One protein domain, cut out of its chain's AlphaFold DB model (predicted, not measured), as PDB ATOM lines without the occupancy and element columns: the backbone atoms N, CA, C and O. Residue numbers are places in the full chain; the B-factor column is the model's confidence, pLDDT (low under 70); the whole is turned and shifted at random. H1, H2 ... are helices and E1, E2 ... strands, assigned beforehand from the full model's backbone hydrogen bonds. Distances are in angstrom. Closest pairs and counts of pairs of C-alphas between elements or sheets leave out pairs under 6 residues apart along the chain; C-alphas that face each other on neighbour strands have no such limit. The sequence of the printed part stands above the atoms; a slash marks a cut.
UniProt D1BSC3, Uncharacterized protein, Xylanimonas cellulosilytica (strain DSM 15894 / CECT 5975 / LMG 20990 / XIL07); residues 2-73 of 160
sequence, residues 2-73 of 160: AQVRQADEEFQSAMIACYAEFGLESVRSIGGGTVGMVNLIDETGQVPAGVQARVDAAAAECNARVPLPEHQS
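AT A GLANCE: This is residues 2 to 73 of the 160 residues of an uncharacterized protein of Xylanimonas cellulosilytica (strain DSM 15894 / CECT 5975 / LMG 20990 / XIL07) (UniProt D1BSC3). A small hairpin of two short strands, E1 and E2, packs beside residues 8 to 20 of a long helix, H1, and a second helix, H2, packs at a steep 50 degrees on residues 15 to 19 of H1, running the opposite way. The outline is elongated, 42 by 23 by 19 A, with the start of H1 towards one end and the long loop of residues 38 to 50 reaching to the other. The printed part has 72 residues, with two named helices and two named strands in the order H1, E1, E2, H2; the sheet, in the order E1 - E2, is antiparallel. The class is mostly helix, with 35 helix and 6 strand residues among the 41 in named elements, and the whole is only just compact, close to loose, with a radius of gyration of the C-alphas of 13.1 A.

IN THESE COORDINATES: Begin at the sheet: E1 is residues 26 to 28, and its first C-alpha, of Ser 26, stands at (105.585, 140.914, 120.565). Its partner E2 is residues 35 to 37. Then find C-alpha 2 at (105.682, 156.361, 138.457); from there H1, residues 2 to 21, runs 29.3 A to C-alpha 21. Last comes H2, residues 51 to 65, which runs 20.8 A and ends with C-alpha 65 at (91.861, 138.662, 129.312).

HOW THE PARTS SIT: Look first at the hairpin of E1 and E2, antiparallel with 147 degrees between their directions. The C-alphas of Ser 26 and Met 37 face each other at 4.3 A, and within hydrogen-bond range you find N 27 and O 36 at 2.8 A and N 36 and O 27 at 2.9 A. Move to H1: its closest C-alpha pair with E1 is Ile 16 and Ser 26, 5.6 A, and with E2 it is Gln 12 and Val 35, 6.0 A. H1 and H2 touch, H1 with residues 15 to 19 alone and H2 with residues 58 to 62 alone; their closest C-alphas are those of Cys 18 and Cys 62, 5.8 A. They run opposite ways at a steep tilt of 50 degrees. E1 and H2 are apart. In H1 and H2 every O i to N i+4 pair is within hydrogen-bond range.

THE WHOLE: The two C-alphas farthest apart are those of Gln 3 and Thr 44, at 42.1 A. The printed part has no cut. The link from H1 to E1 is tight, the one from E1 to E2 short, and the one from E2 to H2 long, with 13 residues. The mean pLDDT of the printed part is 84.0, and residues 30 to 33, between E1 and E2, are under 70.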
ATOM      1  N   ALA A   2     105.136 157.688 138.112       72.06
ATOM      2  CA  ALA A   2     105.682 156.361 138.457       72.06
ATOM      3  C   ALA A   2     104.630 155.229 138.468       72.06
ATOM      4  O   ALA A   2     104.874 154.165 137.916       72.06
ATOM      5  N   GLN A   3     103.439 155.483 139.024       76.31
ATOM      6  CA  GLN A   3     102.337 154.506 139.047       76.31
ATOM      7  C   GLN A   3     101.778 154.201 137.647       76.31
ATOM      8  O   GLN A   3     101.458 153.057 137.356       76.31
ATOM      9  N   VAL A   4     101.723 155.208 136.766       77.25
ATOM     10  CA  VAL A   4     101.285 155.054 135.365       77.25
ATOM     11  C   VAL A   4     102.242 154.132 134.612       77.25
ATOM     12  O   VAL A   4     101.814 153.179 133.974       77.25
ATOM     13  N   ARG A   5     103.549 154.354 134.781       77.62
ATOM     14  CA  ARG A   5     104.588 153.510 134.185       77.62
ATOM     15  C   ARG A   5     104.503 152.064 134.659       77.62
ATOM     16  O   ARG A   5     104.597 151.157 133.845       77.62
ATOM     17  N   GLN A   6     104.309 151.849 135.958       82.44
ATOM     18  CA  GLN A   6     104.153 150.500 136.494       82.44
ATOM     19  C   GLN A   6     102.921 149.802 135.896       82.44
ATOM     20  O   GLN A   6     103.021 148.654 135.472       82.44
ATOM     21  N   ALA A   7     101.786 150.502 135.804       84.31
ATOM     22  CA  ALA A   7     100.579 149.962 135.183       84.31
ATOM     23  C   ALA A   7     100.785 149.631 133.692       84.31
ATOM     24  O   ALA A   7     100.321 148.589 133.230       84.31
ATOM     25  N   ASP A   8     101.521 150.466 132.950       84.12
ATOM     26  CA  ASP A   8     101.892 150.189 131.557       84.12
ATOM     27  C   ASP A   8     102.802 148.959 131.436       84.12
ATOM     28  O   ASP A   8     102.572 148.103 130.584       84.12
ATOM     29  N   GLU A   9     103.814 148.831 132.297       85.19
ATOM     30  CA  GLU A   9     104.737 147.693 132.289       85.19
ATOM     31  C   GLU A   9     104.030 146.371 132.617       85.19
ATOM     32  O   GLU A   9     104.308 145.346 131.982       85.19
ATOM     33  N   GLU A  10     103.113 146.384 133.586       88.62
ATOM     34  CA  GLU A  10     102.288 145.231 133.957       88.62
ATOM     35  C   GLU A  10     101.355 144.833 132.804       88.62
ATOM     36  O   GLU A  10     101.339 143.666 132.403       88.62
ATOM     37  N   PHE A  11     100.659 145.808 132.209       89.31
ATOM     38  CA  PHE A  11      99.799 145.594 131.046       89.31
ATOM     39  C   PHE A  11     100.568 145.010 129.857       89.31
ATOM     40  O   PHE A  11     100.198 143.963 129.328       89.31
ATOM     41  N   GLN A  12     101.677 145.639 129.457       87.81
ATOM     42  CA  GLN A  12     102.480 145.190 128.321       87.81
ATOM     43  C   GLN A  12     103.047 143.786 128.549       87.81
ATOM     44  O   GLN A  12     103.056 142.969 127.630       87.81
ATOM     45  N   SER A  13     103.492 143.475 129.770       91.38
ATOM     46  CA  SER A  13     104.007 142.140 130.100       91.38
ATOM     47  C   SER A  13     102.914 141.071 130.012       91.38
ATOM     48  O   SER A  13     103.164 139.989 129.481       91.38
ATOM     49  N   ALA A  14     101.699 141.379 130.476       93.00
ATOM     50  CA  ALA A  14     100.554 140.480 130.371       93.00
ATOM     51  C   ALA A  14     100.102 140.280 128.912       93.00
ATOM     52  O   ALA A  14      99.833 139.149 128.506       93.00
ATOM     53  N   MET A  15     100.082 141.347 128.106       92.44
ATOM     54  CA  MET A  15      99.770 141.264 126.675       92.44
ATOM     55  C   MET A  15     100.803 140.430 125.914       92.44
ATOM     56  O   MET A  15     100.415 139.542 125.157       92.44
ATOM     57  N   ILE A  16     102.104 140.651 126.145       92.19
ATOM     58  CA  ILE A  16     103.181 139.869 125.510       92.19
ATOM     59  C   ILE A  16     103.038 138.384 125.845       92.19
ATOM     60  O   ILE A  16     103.106 137.538 124.953       92.19
ATOM     61  N   ALA A  17     102.799 138.065 127.119       94.50
ATOM     62  CA  ALA A  17     102.584 136.690 127.550       94.50
ATOM     63  C   ALA A  17     101.367 136.061 126.856       94.50
ATOM     64  O   ALA A  17     101.459 134.932 126.383       94.50
ATOM     65  N   CYS A  18     100.259 136.799 126.740       95.12
ATOM     66  CA  CYS A  18      99.064 136.315 126.057       95.12
ATOM     67  C   CYS A  18      99.316 136.059 124.565       95.12
ATOM     68  O   CYS A  18      98.996 134.984 124.066       95.12
ATOM     69  N   TYR A  19      99.956 136.986 123.850       94.00
ATOM     70  CA  TYR A  19     100.266 136.809 122.429       94.00
ATOM     71  C   TYR A  19     101.225 135.643 122.157       94.00
ATOM     72  O   TYR A  19     101.066 134.936 121.156       94.00
ATOM     73  N   ALA A  20     102.154 135.368 123.075       93.38
ATOM     74  CA  ALA A  20     103.038 134.211 122.979       93.38
ATOM     75  C   ALA A  20     102.274 132.871 123.019       93.38
ATOM     76  O   ALA A  20     102.698 131.918 122.363       93.38
ATOM     77  N   GLU A  21     101.118 132.790 123.698       94.62
ATOM     78  CA  GLU A  21     100.248 131.596 123.682       94.62
ATOM     79  C   GLU A  21      99.715 131.288 122.266       94.62
ATOM     80  O   GLU A  21      99.456 130.131 121.931       94.62
ATOM     81  N   PHE A  22      99.615 132.309 121.408       91.38
ATOM     82  CA  PHE A  22      99.219 132.194 120.002       91.38
ATOM     83  C   PHE A  22     100.414 132.025 119.053       91.38
ATOM     84  O   PHE A  22     100.232 131.980 117.836       91.38
ATOM     85  N   GLY A  23     101.638 131.932 119.580       89.75
ATOM     86  CA  GLY A  23     102.860 131.886 118.778       89.75
ATOM     87  C   GLY A  23     103.152 133.202 118.053       89.75
ATOM     88  O   GLY A  23     103.769 133.180 116.989       89.75
ATOM     89  N   LEU A  24     102.667 134.326 118.586       90.62
ATOM     90  CA  LEU A  24     102.986 135.666 118.105       90.62
ATOM     91  C   LEU A  24     104.084 136.264 118.983       90.62
ATOM     92  O   LEU A  24     103.970 136.296 120.209       90.62
ATOM     93  N   GLU A  25     105.144 136.750 118.348       89.56
ATOM     94  CA  GLU A  25     106.207 137.470 119.033       89.56
ATOM     95  C   GLU A  25     105.840 138.954 119.113       89.56
ATOM     96  O   GLU A  25     105.487 139.585 118.114       89.56
ATOM     97  N   SER A  26     105.902 139.512 120.320       87.12
ATOM     98  CA  SER A  26     105.585 140.914 120.565       87.12
ATOM     99  C   SER A  26     106.572 141.544 121.534       87.12
ATOM    100  O   SER A  26     107.155 140.883 122.394       87.12
ATOM    101  N   VAL A  27     106.764 142.845 121.370       84.94
ATOM    102  CA  VAL A  27     107.687 143.671 122.141       84.94
ATOM    103  C   VAL A  27     106.940 144.844 122.756       84.94
ATOM    104  O   VAL A  27     105.869 145.245 122.298       84.94
ATOM    105  N   ARG A  28     107.499 145.410 123.823       81.69
ATOM    106  CA  ARG A  28     106.933 146.603 124.456       81.69
ATOM    107  C   ARG A  28     107.037 147.790 123.499       81.69
ATOM    108  O   ARG A  28     108.112 148.034 122.956       81.69
ATOM    109  N   SER A  29     105.954 148.546 123.340       72.19
ATOM    110  CA  SER A  29     106.008 149.840 122.658       72.19
ATOM    111  C   SER A  29     106.671 150.883 123.559       72.19
ATOM    112  O   SER A  29     106.420 150.929 124.770       72.19
ATOM    113  N   ILE A  30     107.503 151.738 122.964       64.31
ATOM    114  CA  ILE A  30     108.096 152.892 123.644       64.31
ATOM    115  C   ILE A  30     106.993 153.925 123.905       64.31
ATOM    116  O   ILE A  30     106.228 154.254 123.004       64.31
ATOM    117  N   GLY A  31     106.918 154.427 125.141       59.00
ATOM    118  CA  GLY A  31     105.919 155.416 125.560       59.00
ATOM    119  C   GLY A  31     104.648 154.879 126.212       59.00
ATOM    120  O   GLY A  31     103.752 155.666 126.520       59.00
ATOM    121  N   GLY A  32     104.611 153.571 126.488       59.53
ATOM    122  CA  GLY A  32     103.500 152.912 127.177       59.53
ATOM    123  C   GLY A  32     102.311 152.659 126.249       59.53
ATOM    124  O   GLY A  32     102.385 152.891 125.045       59.53
ATOM    125  N   GLY A  33     101.208 152.133 126.776       65.19
ATOM    126  CA  GLY A  33      99.964 152.044 126.001       65.19
ATOM    127  C   GLY A  33      99.724 150.745 125.235       65.19
ATOM    128  O   GLY A  33      98.616 150.225 125.227       65.19
ATOM    129  N   THR A  34     100.731 150.213 124.543       73.06
ATOM    130  CA  THR A  34     100.529 149.102 123.592       73.06
ATOM    131  C   THR A  34     101.723 148.151 123.530       73.06
ATOM    132  O   THR A  34     102.761 148.385 124.153       73.06
ATOM    133  N   VAL A  35     101.576 147.062 122.777       81.69
ATOM    134  CA  VAL A  35     102.672 146.166 122.390       81.69
ATOM    135  C   VAL A  35     102.763 146.127 120.866       81.69
ATOM    136  O   VAL A  35     101.737 146.147 120.185       81.69
ATOM    137  N   GLY A  36     103.980 146.084 120.333       80.19
ATOM    138  CA  GLY A  36     104.239 145.940 118.904       80.19
ATOM    139  C   GLY A  36     104.445 144.475 118.540       80.19
ATOM    140  O   GLY A  36     105.139 143.756 119.254       80.19
ATOM    141  N   MET A  37     103.863 144.025 117.431       84.00
ATOM    142  CA  MET A  37     104.154 142.702 116.871       84.00
ATOM    143  C   MET A  37     105.433 142.750 116.047       84.00
ATOM    144  O   MET A  37     105.615 143.672 115.251       84.00
ATOM    145  N   VAL A  38     106.287 141.741 116.193       82.19
ATOM    146  CA  VAL A  38     107.501 141.593 115.378       82.19
ATOM    147  C   VAL A  38     107.391 140.372 114.472       82.19
ATOM    148  O   VAL A  38     106.557 139.494 114.692       82.19
ATOM    149  N   ASN A  39     108.221 140.332 113.427       78.44
ATOM    150  CA  ASN A  39     108.339 139.183 112.524       78.44
ATOM    151  C   ASN A  39     107.011 138.771 111.848       78.44
ATOM    152  O   ASN A  39     106.773 137.597 111.573       78.44
ATOM    153  N   LEU A  40     106.132 139.743 111.569       80.38
ATOM    154  CA  LEU A  40     104.849 139.509 110.890       80.38
ATOM    155  C   LEU A  40     104.978 139.275 109.379       80.38
ATOM    156  O   LEU A  40     104.021 138.823 108.750       80.38
ATOM    157  N   ILE A  41     106.131 139.615 108.806       79.44
ATOM    158  CA  ILE A  41     106.428 139.493 107.380       79.44
ATOM    159  C   ILE A  41     107.431 138.366 107.143       79.44
ATOM    160  O   ILE A  41     108.310 138.124 107.969       79.44
ATOM    161  N   ASP A  42     107.290 137.668 106.020       78.25
ATOM    162  CA  ASP A  42     108.268 136.684 105.562       78.25
ATOM    163  C   ASP A  42     109.492 137.344 104.902       78.25
ATOM    164  O   ASP A  42     109.606 138.568 104.812       78.25
ATOM    165  N   GLU A  43     110.414 136.519 104.400       79.56
ATOM    166  CA  GLU A  43     111.638 136.954 103.712       79.56
ATOM    167  C   GLU A  43     111.374 137.816 102.461       79.56
ATOM    168  O   GLU A  43     112.280 138.481 101.964       79.56
ATOM    169  N   THR A  44     110.140 137.818 101.942       81.25
ATOM    170  CA  THR A  44     109.716 138.630 100.792       81.25
ATOM    171  C   THR A  44     109.024 139.932 101.200       81.25
ATOM    172  O   THR A  44     108.600 140.704 100.339       81.25
ATOM    173  N   GLY A  45     108.909 140.188 102.505       79.75
ATOM    174  CA  GLY A  45     108.215 141.347 103.051       79.75
ATOM    175  C   GLY A  45     106.692 141.227 103.016       79.75
ATOM    176  O   GLY A  45     105.999 142.232 103.180       79.75
ATOM    177  N   GLN A  46     106.148 140.028 102.788       82.06
ATOM    178  CA  GLN A  46     104.707 139.798 102.745       82.06
ATOM    179  C   GLN A  46     104.211 139.214 104.060       82.06
ATOM    180  O   GLN A  46     104.874 138.384 104.671       82.06
ATOM    181  N   VAL A  47     103.015 139.625 104.484       82.06
ATOM    182  CA  VAL A  47     102.331 138.989 105.613       82.06
ATOM    183  C   VAL A  47     101.838 137.613 105.151       82.06
ATOM    184  O   VAL A  47     100.990 137.554 104.253       82.06
ATOM    185  N   PRO A  48     102.323 136.501 105.738       82.94
ATOM    186  CA  PRO A  48     101.923 135.171 105.305       82.94
ATOM    187  C   PRO A  48     100.418 134.937 105.456       82.94
ATOM    188  O   PRO A  48      99.756 135.455 106.362       82.94
ATOM    189  N   ALA A  49      99.867 134.086 104.589       80.25
ATOM    190  CA  ALA A  49      98.456 133.724 104.643       80.25
ATOM    191  C   ALA A  49      98.077 133.168 106.030       80.25
ATOM    192  O   ALA A  49      98.703 132.242 106.546       80.25
ATOM    193  N   GLY A  50      97.034 133.735 106.638       81.56
ATOM    194  CA  GLY A  50      96.541 133.328 107.957       81.56
ATOM    195  C   GLY A  50      97.241 133.981 109.154       81.56
ATOM    196  O   GLY A  50      96.730 133.849 110.265       81.56
ATOM    197  N   VAL A  51      98.338 134.728 108.961       85.69
ATOM    198  CA  VAL A  51      98.953 135.517 110.046       85.69
ATOM    199  C   VAL A  51      98.009 136.621 110.507       85.69
ATOM    200  O   VAL A  51      97.776 136.733 111.704       85.69
ATOM    201  N   GLN A  52      97.364 137.342 109.584       85.00
ATOM    202  CA  GLN A  52      96.381 138.369 109.951       85.00
ATOM    203  C   GLN A  52      95.233 137.796 110.796       85.00
ATOM    204  O   GLN A  52      94.946 138.299 111.872       85.00
ATOM    205  N   ALA A  53      94.636 136.680 110.363       87.38
ATOM    206  CA  ALA A  53      93.552 136.038 111.106       87.38
ATOM    207  C   ALA A  53      93.996 135.555 112.500       87.38
ATOM    208  O   ALA A  53      93.208 135.575 113.444       87.38
ATOM    209  N   ARG A  54      95.259 135.133 112.642       88.69
ATOM    210  CA  ARG A  54      95.846 134.775 113.938       88.69
ATOM    211  C   ARG A  54      96.033 135.998 114.828       88.69
ATOM    212  O   ARG A  54      95.711 135.912 116.006       88.69
ATOM    213  N   VAL A  55      96.529 137.107 114.276       87.62
ATOM    214  CA  VAL A  55      96.659 138.384 114.994       87.62
ATOM    215  C   VAL A  55      95.291 138.854 115.478       87.62
ATOM    216  O   VAL A  55      95.156 139.160 116.656       87.62
ATOM    217  N   ASP A  56      94.266 138.819 114.627       88.19
ATOM    218  CA  ASP A  56      92.912 139.250 114.989       88.19
ATOM    219  C   ASP A  56      92.304 138.365 116.091       88.19
ATOM    220  O   ASP A  56      91.730 138.869 117.058       88.19
ATOM    221  N   ALA A  57      92.465 137.040 115.982       90.50
ATOM    222  CA  ALA A  57      91.988 136.097 116.994       90.50
ATOM    223  C   ALA A  57      92.713 136.280 118.336       90.50
ATOM    224  O   ALA A  57      92.071 136.307 119.387       90.50
ATOM    225  N   ALA A  58      94.038 136.444 118.299       92.56
ATOM    226  CA  ALA A  58      94.831 136.686 119.494       92.56
ATOM    227  C   ALA A  58      94.487 138.042 120.126       92.56
ATOM    228  O   ALA A  58      94.330 138.122 121.338       92.56
ATOM    229  N   ALA A  59      94.298 139.093 119.323       88.94
ATOM    230  CA  ALA A  59      93.909 140.411 119.812       88.94
ATOM    231  C   ALA A  59      92.545 140.366 120.512       88.94
ATOM    232  O   ALA A  59      92.402 140.916 121.602       88.94
ATOM    233  N   ALA A  60      91.558 139.676 119.933       91.00
ATOM    234  CA  ALA A  60      90.244 139.519 120.549       91.00
ATOM    235  C   ALA A  60      90.319 138.810 121.914       91.00
ATOM    236  O   ALA A  60      89.739 139.294 122.887       91.00
ATOM    237  N   GLU A  61      91.065 137.704 122.007       93.75
ATOM    238  CA  GLU A  61      91.225 136.951 123.258       93.75
ATOM    239  C   GLU A  61      92.031 137.742 124.302       93.75
ATOM    240  O   GLU A  61      91.631 137.860 125.462       93.75
ATOM    241  N   CYS A  62      93.169 138.314 123.902       93.94
ATOM    242  CA  CYS A  62      94.062 139.015 124.815       93.94
ATOM    243  C   CYS A  62      93.440 140.307 125.349       93.94
ATOM    244  O   CYS A  62      93.533 140.553 126.548       93.94
ATOM    245  N   ASN A  63      92.710 141.063 124.520       89.25
ATOM    246  CA  ASN A  63      91.975 142.248 124.975       89.25
ATOM    247  C   ASN A  63      90.822 141.902 125.935       89.25
ATOM    248  O   ASN A  63      90.418 142.745 126.731       89.25
ATOM    249  N   ALA A  64      90.287 140.676 125.882       90.69
ATOM    250  CA  ALA A  64      89.292 140.206 126.845       90.69
ATOM    251  C   ALA A  64      89.922 139.738 128.171       90.69
ATOM    252  O   ALA A  64      89.293 139.851 129.224       90.69
ATOM    253  N   ARG A  65      91.151 139.202 128.135       92.94
ATOM    254  CA  ARG A  65      91.861 138.662 129.312       92.94
ATOM    255  C   ARG A  65      92.657 139.712 130.080       92.94
ATOM    256  O   ARG A  65      92.747 139.620 131.303       92.94
ATOM    257  N   VAL A  66      93.264 140.664 129.378       91.50
ATOM    258  CA  VAL A  66      94.159 141.661 129.962       91.50
ATOM    259  C   VAL A  66      93.420 142.996 130.046       91.50
ATOM    260  O   VAL A  66      93.138 143.604 129.012       91.50
ATOM    261  N   PRO A  67      93.077 143.469 131.255       86.69
ATOM    262  CA  PRO A  67      92.338 144.710 131.405       86.69
ATOM    263  C   PRO A  67      93.197 145.899 130.975       86.69
ATOM    264  O   PRO A  67      94.356 146.024 131.374       86.69
ATOM    265  N   LEU A  68      92.593 146.791 130.194       82.69
ATOM    266  CA  LEU A  68      93.210 148.057 129.828       82.69
ATOM    267  C   LEU A  68      93.411 148.917 131.092       82.69
ATOM    268  O   LEU A  68      92.461 149.064 131.871       82.69
ATOM    269  N   PRO A  69      94.600 149.505 131.313       83.56
ATOM    270  CA  PRO A  69      94.807 150.444 132.405       83.56
ATOM    271  C   PRO A  69      93.844 151.630 132.318       83.56
ATOM    272  O   PRO A  69      93.535 152.118 131.232       83.56
ATOM    273  N   GLU A  70      93.393 152.140 133.465       80.19
ATOM    274  CA  GLU A  70      92.385 153.211 133.521       80.19
ATOM    275  C   GLU A  70      92.829 154.480 132.773       80.19
ATOM    276  O   GLU A  70      92.035 155.114 132.073       80.19
ATOM    277  N   HIS A  71      94.120 154.826 132.844       75.56
ATOM    278  CA  HIS A  71      94.681 155.988 132.147       75.56
ATOM    279  C   HIS A  71      94.718 155.833 130.621       75.56
ATOM    280  O   HIS A  71      94.844 156.834 129.914       75.56
ATOM    281  N   GLN A  72      94.576 154.610 130.110       75.44
ATOM    282  CA  GLN A  72      94.476 154.311 128.682       75.44
ATOM    283  C   GLN A  72      93.025 154.232 128.189       75.44
ATOM    284  O   GLN A  72      92.788 153.876 127.039       75.44
ATOM    285  N   SER A  73      92.045 154.569 129.038       76.25
ATOM    286  CA  SER A  73      90.634 154.589 128.662       76.25
ATOM    287  C   SER A  73      90.393 155.318 127.337       76.25
ATOM    288  O   SER A  73      90.877 156.430 127.113       76.25
TER     289      SER A  73